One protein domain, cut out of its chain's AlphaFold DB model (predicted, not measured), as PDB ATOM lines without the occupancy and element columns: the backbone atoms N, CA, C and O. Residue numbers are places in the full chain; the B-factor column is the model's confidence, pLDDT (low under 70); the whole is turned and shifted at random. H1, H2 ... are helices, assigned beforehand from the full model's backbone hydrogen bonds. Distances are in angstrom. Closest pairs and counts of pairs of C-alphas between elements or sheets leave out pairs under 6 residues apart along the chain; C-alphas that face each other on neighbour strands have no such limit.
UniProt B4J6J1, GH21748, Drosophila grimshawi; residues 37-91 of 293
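Overview. This is residues 37 to 91 of the 293 residues of the protein "GH21748" of Drosophila grimshawi (UniProt B4J6J1). The model is a narrow, uneven U: the long helix H3 makes one arm, the short helices H1 and H2 follow one another in the other, and a long loop closes one end. H1 packs on H3, while residues 82 to 91 stick out past it. The 55 printed residues hold three named helices, H1, H2, H3 in chain order, and no named strand: all helix. The whole is only just extended, close to loose, with a radius of gyration of the C-alphas of 15.4 A, a rod of 51 by 18 by 8 A.

Arrangement. H3, residues 70 to 88, touches H1, residues 37 to 44, with residues 73 to 77 alone. The closest C-alphas, of Leu 73 and Ile 43, are 6.3 A apart. They run opposite ways at a shallow tilt of 32 degrees, only just short of steep. H2, residues 48 to 55, is apart from H1 and from H3. In H1, H2 and H3 every O i to N i+4 pair is within hydrogen-bond range.

Along the chain. H3 measures 27.0 A from C-alpha 70 at (32.935, -31.311, 37.111) to C-alpha 88 at (25.337, -5.371, 37.847). H1 measures 10.2 A from C-alpha 37 at (25.546, -18.594, 46.955), and H2 10.6 A.

Size, cuts and confidence. The C-alphas farthest apart, of Gly 57 and Pro 91, are 51.3 A apart. The printed part has no cut. The link H1 to H2 is tight; H2 to H3, 14 residues, is long. Residues 65, 66 and 91 have pLDDT under 70.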
ATOM      1  N   ASP A  37      24.476 -18.305  45.994       80.19
ATOM      2  CA  ASP A  37      25.546 -18.594  46.955       80.19
ATOM      3  C   ASP A  37      25.536 -20.038  47.452       80.19
ATOM      4  O   ASP A  37      26.594 -20.652  47.568       80.19
ATOM      5  N   ILE A  38      24.357 -20.617  47.688       76.94
ATOM      6  CA  ILE A  38      24.223 -22.028  48.077       76.94
ATOM      7  C   ILE A  38      24.717 -22.933  46.946       76.94
ATOM      8  O   ILE A  38      25.459 -23.883  47.188       76.94
ATOM      9  N   VAL A  39      24.344 -22.631  45.699       80.81
ATOM     10  CA  VAL A  39      24.829 -23.373  44.529       80.81
ATOM     11  C   VAL A  39      26.341 -23.205  44.374       80.81
ATOM     12  O   VAL A  39      27.037 -24.190  44.134       80.81
ATOM     13  N   ARG A  40      26.872 -21.992  44.572       84.50
ATOM     14  CA  ARG A  40      28.316 -21.717  44.552       84.50
ATOM     15  C   ARG A  40      29.051 -22.531  45.617       84.50
ATOM     16  O   ARG A  40      30.087 -23.116  45.314       84.50
ATOM     17  N   ASP A  41      28.537 -22.583  46.840       82.62
ATOM     18  CA  ASP A  41      29.155 -23.329  47.938       82.62
ATOM     19  C   ASP A  41      29.088 -24.845  47.705       82.62
ATOM     20  O   ASP A  41      30.082 -25.550  47.870       82.62
ATOM     21  N   LEU A  42      27.960 -25.347  47.193       82.06
ATOM     22  CA  LEU A  42      27.809 -26.751  46.814       82.06
ATOM     23  C   LEU A  42      28.785 -27.153  45.702       82.06
ATOM     24  O   LEU A  42      29.419 -28.203  45.793       82.06
ATOM     25  N   ILE A  43      28.922 -26.322  44.665       83.44
ATOM     26  CA  ILE A  43      29.871 -26.563  43.574       83.44
ATOM     27  C   ILE A  43      31.307 -26.466  44.084       83.44
ATOM     28  O   ILE A  43      32.133 -27.250  43.648       83.44
ATOM     29  N   LYS A  44      31.635 -25.564  45.014       85.12
ATOM     30  CA  LYS A  44      32.986 -25.489  45.604       85.12
ATOM     31  C   LYS A  44      33.308 -26.713  46.456       85.12
ATOM     32  O   LYS A  44      34.416 -27.239  46.385       85.12
ATOM     33  N   ASN A  45      32.326 -27.204  47.206       84.44
ATOM     34  CA  ASN A  45      32.491 -28.304  48.151       84.44
ATOM     35  C   ASN A  45      32.168 -29.682  47.550       84.44
ATOM     36  O   ASN A  45      32.130 -30.666  48.282       84.44
ATOM     37  N   TRP A  46      31.961 -29.792  46.236       80.88
ATOM     38  CA  TRP A  46      31.480 -31.013  45.572       80.88
ATOM     39  C   TRP A  46      32.392 -32.248  45.734       80.88
ATOM     40  O   TRP A  46      31.900 -33.378  45.709       80.88
ATOM     41  N   GLU A  47      33.702 -32.062  45.943       78.25
ATOM     42  CA  GLU A  47      34.645 -33.164  46.209       78.25
ATOM     43  C   GLU A  47      34.538 -33.680  47.659       78.25
ATOM     44  O   GLU A  47      34.821 -34.849  47.927       78.25
ATOM     45  N   SER A  48      34.064 -32.849  48.595       76.94
ATOM     46  CA  SER A  48      34.037 -33.155  50.034       76.94
ATOM     47  C   SER A  48      33.124 -34.341  50.398       76.94
ATOM     48  O   SER A  48      33.601 -35.276  51.048       76.94
ATOM     49  N   PRO A  49      31.861 -34.423  49.924       77.00
ATOM     50  CA  PRO A  49      30.995 -35.571  50.198       77.00
ATOM     51  C   PRO A  49      31.564 -36.891  49.673       77.00
ATOM     52  O   PRO A  49      31.376 -37.946  50.275       77.00
ATOM     53  N   ILE A  50      32.274 -36.845  48.548       78.62
ATOM     54  CA  ILE A  50      32.803 -38.035  47.878       78.62
ATOM     55  C   ILE A  50      34.022 -38.561  48.632       78.62
ATOM     56  O   ILE A  50      34.129 -39.766  48.870       78.62
ATOM     57  N   VAL A  51      34.909 -37.660  49.056       80.88
ATOM     58  CA  VAL A  51      36.048 -37.992  49.921       80.88
ATOM     59  C   VAL A  51      35.554 -38.559  51.252       80.88
ATOM     60  O   VAL A  51      36.049 -39.597  51.691       80.88
ATOM     61  N   TYR A  52      34.534 -37.943  51.851       76.31
ATOM     62  CA  TYR A  52      33.931 -38.406  53.100       76.31
ATOM     63  C   TYR A  52      33.339 -39.822  52.978       76.31
ATOM     64  O   TYR A  52      33.643 -40.705  53.781       76.31
ATOM     65  N   LEU A  53      32.559 -40.093  51.927       78.56
ATOM     66  CA  LEU A  53      31.980 -41.421  51.685       78.56
ATOM     67  C   LEU A  53      33.038 -42.492  51.383       78.56
ATOM     68  O   LEU A  53      32.850 -43.660  51.730       78.56
ATOM     69  N   ARG A  54      34.157 -42.103  50.760       82.62
ATOM     70  CA  ARG A  54      35.302 -42.993  50.537       82.62
ATOM     71  C   ARG A  54      35.998 -43.344  51.852       82.62
ATOM     72  O   ARG A  54      36.298 -44.513  52.070       82.62
ATOM     73  N   GLN A  55      36.219 -42.367  52.733       83.56
ATOM     74  CA  GLN A  55      36.840 -42.597  54.047       83.56
ATOM     75  C   GLN A  55      36.014 -43.540  54.928       83.56
ATOM     76  O   GLN A  55      36.575 -44.363  55.641       83.56
ATOM     77  N   LEU A  56      34.686 -43.465  54.833       85.88
ATOM     78  CA  LEU A  56      33.776 -44.356  55.554       85.88
ATOM     79  C   LEU A  56      33.642 -45.759  54.928       85.88
ATOM     80  O   LEU A  56      32.918 -46.598  55.457       85.88
ATOM     81  N   GLY A  57      34.307 -46.027  53.798       86.62
ATOM     82  CA  GLY A  57      34.252 -47.321  53.112       86.62
ATOM     83  C   GLY A  57      32.926 -47.603  52.394       86.62
ATOM     84  O   GLY A  57      32.700 -48.726  51.944       86.62
ATOM     85  N   TYR A  58      32.049 -46.601  52.255       81.25
ATOM     86  CA  TYR A  58      30.808 -46.728  51.483       81.25
ATOM     87  C   TYR A  58      31.057 -46.697  49.974       81.25
ATOM     88  O   TYR A  58      30.256 -47.234  49.206       81.25
ATOM     89  N   LEU A  59      32.156 -46.069  49.547       83.12
ATOM     90  CA  LEU A  59      32.593 -46.041  48.156       83.12
ATOM     91  C   LEU A  59      33.797 -46.976  47.946       83.12
ATOM     92  O   LEU A  59      34.784 -46.852  48.674       83.12
ATOM     93  N   PRO A  60      33.753 -47.866  46.938       82.44
ATOM     94  CA  PRO A  60      34.906 -48.659  46.522       82.44
ATOM     95  C   PRO A  60      36.130 -47.786  46.195       82.44
ATOM     96  O   PRO A  60      35.992 -46.671  45.688       82.44
ATOM     97  N   SER A  61      37.340 -48.287  46.455       80.12
ATOM     98  CA  SER A  61      38.589 -47.556  46.180       80.12
ATOM     99  C   SER A  61      38.825 -47.287  44.689       80.12
ATOM    100  O   SER A  61      39.556 -46.364  44.343       80.12
ATOM    101  N   ASP A  62      38.198 -48.076  43.818       81.88
ATOM    102  CA  ASP A  62      38.199 -47.954  42.358       81.88
ATOM    103  C   ASP A  62      37.040 -47.093  41.825       81.88
ATOM    104  O   ASP A  62      36.797 -47.058  40.617       81.88
ATOM    105  N   TYR A  63      36.308 -46.399  42.704       79.19
ATOM    106  CA  TYR A  63      35.204 -45.541  42.295       79.19
ATOM    107  C   TYR A  63      35.676 -44.519  41.254       79.19
ATOM    108  O   TYR A  63      36.526 -43.666  41.530       79.19
ATOM    109  N   VAL A  64      35.098 -44.631  40.054       71.62
ATOM    110  CA  VAL A  64      35.427 -43.793  38.904       71.62
ATOM    111  C   VAL A  64      35.116 -42.349  39.250       71.62
ATOM    112  O   VAL A  64      33.976 -41.991  39.543       71.62
ATOM    113  N   ASP A  65      36.176 -41.558  39.204       69.75
ATOM    114  CA  ASP A  65      36.212 -40.141  39.496       69.75
ATOM    115  C   ASP A  65      34.994 -39.395  38.919       69.75
ATOM    116  O   ASP A  65      34.627 -39.518  37.743       69.75
ATOM    117  N   THR A  66      34.342 -38.613  39.776       68.88
ATOM    118  CA  THR A  66      33.236 -37.724  39.409       68.88
ATOM    119  C   THR A  66      33.695 -36.532  38.578       68.88
ATOM    120  O   THR A  66      32.867 -35.696  38.218       68.88
ATOM    121  N   SER A  67      34.972 -36.466  38.196       70.69
ATOM    122  CA  SER A  67      35.508 -35.532  37.204       70.69
ATOM    123  C   SER A  67      34.703 -35.449  35.904       70.69
ATOM    124  O   SER A  67      34.767 -34.427  35.237       70.69
ATOM    125  N   LYS A  68      33.866 -36.439  35.558       79.31
ATOM    126  CA  LYS A  68      32.913 -36.323  34.432       79.31
ATOM    127  C   LYS A  68      31.805 -35.284  34.641       79.31
ATOM    128  O   LYS A  68      31.244 -34.789  33.671       79.31
ATOM    129  N   ILE A  69      31.461 -34.990  35.890       78.44
ATOM    130  CA  ILE A  69      30.377 -34.076  36.280       78.44
ATOM    131  C   ILE A  69      30.930 -32.666  36.512       78.44
ATOM    132  O   ILE A  69      30.221 -31.685  36.296       78.44
ATOM    133  N   LYS A  70      32.217 -32.568  36.871       81.75
ATOM    134  CA  LYS A  70      32.935 -31.311  37.111       81.75
ATOM    135  C   LYS A  70      32.780 -30.290  35.969       81.75
ATOM    136  O   LYS A  70      32.333 -29.193  36.272       81.75
ATOM    137  N   PRO A  71      32.962 -30.632  34.673       86.44
ATOM    138  CA  PRO A  71      32.760 -29.677  33.581       86.44
ATOM    139  C   PRO A  71      31.351 -29.077  33.526       86.44
ATOM    140  O   PRO A  71      31.178 -27.941  33.098       86.44
ATOM    141  N   ASN A  72      30.332 -29.835  33.940       83.00
ATOM    142  CA  ASN A  72      28.950 -29.360  33.946       83.00
ATOM    143  C   ASN A  72      28.691 -28.427  35.140       83.00
ATOM    144  O   ASN A  72      28.042 -27.395  34.991       83.00
ATOM    145  N   LEU A  73      29.248 -28.753  36.310       85.06
ATOM    146  CA  LEU A  73      29.200 -27.874  37.482       85.06
ATOM    147  C   LEU A  73      29.978 -26.574  37.240       85.06
ATOM    148  O   LEU A  73      29.471 -25.502  37.561       85.06
ATOM    149  N   ASP A  74      31.143 -26.653  36.598       87.06
ATOM    150  CA  ASP A  74      31.931 -25.483  36.204       87.06
ATOM    151  C   ASP A  74      31.141 -24.611  35.218       87.06
ATOM    152  O   ASP A  74      31.005 -23.414  35.439       87.06
ATOM    153  N   ALA A  75      30.519 -25.204  34.190       90.56
ATOM    154  CA  ALA A  75      29.673 -24.473  33.242       90.56
ATOM    155  C   ALA A  75      28.456 -23.800  33.906       90.56
ATOM    156  O   ALA A  75      28.009 -22.738  33.458       90.56
ATOM    157  N   LEU A  76      27.909 -24.411  34.963       86.62
ATOM    158  CA  LEU A  76      26.832 -23.835  35.765       86.62
ATOM    159  C   LEU A  76      27.325 -22.634  36.578       86.62
ATOM    160  O   LEU A  76      26.665 -21.595  36.548       86.62
ATOM    161  N   MET A  77      28.480 -22.753  37.241       90.25
ATOM    162  CA  MET A  77      29.122 -21.648  37.962       90.25
ATOM    163  C   MET A  77      29.353 -20.456  37.028       90.25
ATOM    164  O   MET A  77      28.897 -19.348  37.296       90.25
ATOM    165  N   ASP A  78      29.931 -20.731  35.859       91.75
ATOM    166  CA  ASP A  78      30.202 -19.763  34.798       91.75
ATOM    167  C   ASP A  78      28.937 -19.022  34.343       91.75
ATOM    168  O   ASP A  78      28.940 -17.830  34.033       91.75
ATOM    169  N   ARG A  79      27.817 -19.748  34.267       89.19
ATOM    170  CA  ARG A  79      26.531 -19.176  33.875       89.19
ATOM    171  C   ARG A  79      25.970 -18.262  34.962       89.19
ATOM    172  O   ARG A  79      25.422 -17.223  34.608       89.19
ATOM    173  N   ILE A  80      26.104 -18.636  36.233       86.94
ATOM    174  CA  ILE A  80      25.699 -17.803  37.375       86.94
ATOM    175  C   ILE A  80      26.536 -16.520  37.398       86.94
ATOM    176  O   ILE A  80      25.968 -15.433  37.416       86.94
ATOM    177  N   ASP A  81      27.859 -16.630  37.255       88.88
ATOM    178  CA  ASP A  81      28.767 -15.476  37.201       88.88
ATOM    179  C   ASP A  81      28.412 -14.496  36.075       88.88
ATOM    180  O   ASP A  81      28.457 -13.278  36.260       88.88
ATOM    181  N   ARG A  82      28.020 -15.010  34.902       91.44
ATOM    182  CA  ARG A  82      27.556 -14.166  33.791       91.44
ATOM    183  C   ARG A  82      26.249 -13.441  34.107       91.44
ATOM    184  O   ARG A  82      26.090 -12.300  33.679       91.44
ATOM    185  N   TYR A  83      25.314 -14.079  34.807       85.38
ATOM    186  CA  TYR A  83      24.059 -13.426  35.185       85.38
ATOM    187  C   TYR A  83      24.284 -12.319  36.213       85.38
ATOM    188  O   TYR A  83      23.767 -11.225  36.005       85.38
ATOM    189  N   ASP A  84      25.119 -12.554  37.225       84.62
ATOM    190  CA  ASP A  84      25.442 -11.540  38.236       84.62
ATOM    191  C   ASP A  84      26.120 -10.312  37.591       84.62
ATOM    192  O   ASP A  84      25.824  -9.166  37.928       84.62
ATOM    193  N   GLN A  85      26.980 -10.532  36.586       87.00
ATOM    194  CA  GLN A  85      27.579  -9.444  35.799       87.00
ATOM    195  C   GLN A  85      26.548  -8.674  34.962       87.00
ATOM    196  O   GLN A  85      26.625  -7.451  34.871       87.00
ATOM    197  N   LEU A  86      25.588  -9.365  34.342       85.56
ATOM    198  CA  LEU A  86      24.520  -8.721  33.569       85.56
ATOM    199  C   LEU A  86      23.578  -7.906  34.461       85.56
ATOM    200  O   LEU A  86      23.131  -6.835  34.054       85.56
ATOM    201  N   GLU A  87      23.301  -8.392  35.669       81.06
ATOM    202  CA  GLU A  87      22.493  -7.688  36.663       81.06
ATOM    203  C   GLU A  87      23.212  -6.428  37.166       81.06
ATOM    204  O   GLU A  87      22.629  -5.343  37.159       81.06
ATOM    205  N   ALA A  88      24.514  -6.520  37.460       82.25
ATOM    206  CA  ALA A  88      25.337  -5.371  37.847       82.25
ATOM    207  C   ALA A  88      25.454  -4.295  36.745       82.25
ATOM    208  O   ALA A  88      25.616  -3.111  37.042       82.25
ATOM    209  N   LEU A  89      25.361  -4.689  35.470       84.06
ATOM    210  CA  LEU A  89      25.407  -3.785  34.316       84.06
ATOM    211  C   LEU A  89      24.042  -3.181  33.939       84.06
ATOM    212  O   LEU A  89      23.997  -2.330  33.049       84.06
ATOM    213  N   SER A  90      22.946  -3.549  34.619       71.25
ATOM    214  CA  SER A  90      21.603  -2.985  34.395       71.25
ATOM    215  C   SER A  90      21.094  -2.126  35.571       71.25
ATOM    216  O   SER A  90      20.041  -2.410  36.140       71.25
ATOM    217  N   PRO A  91      21.787  -1.034  35.957       60.97
ATOM    218  CA  PRO A  91      21.433  -0.261  37.150       60.97
ATOM    219  C   PRO A  91      20.182   0.633  37.019       60.97
ATOM    220  O   PRO A  91      19.804   1.264  37.999       60.97
TER     221      PRO A  91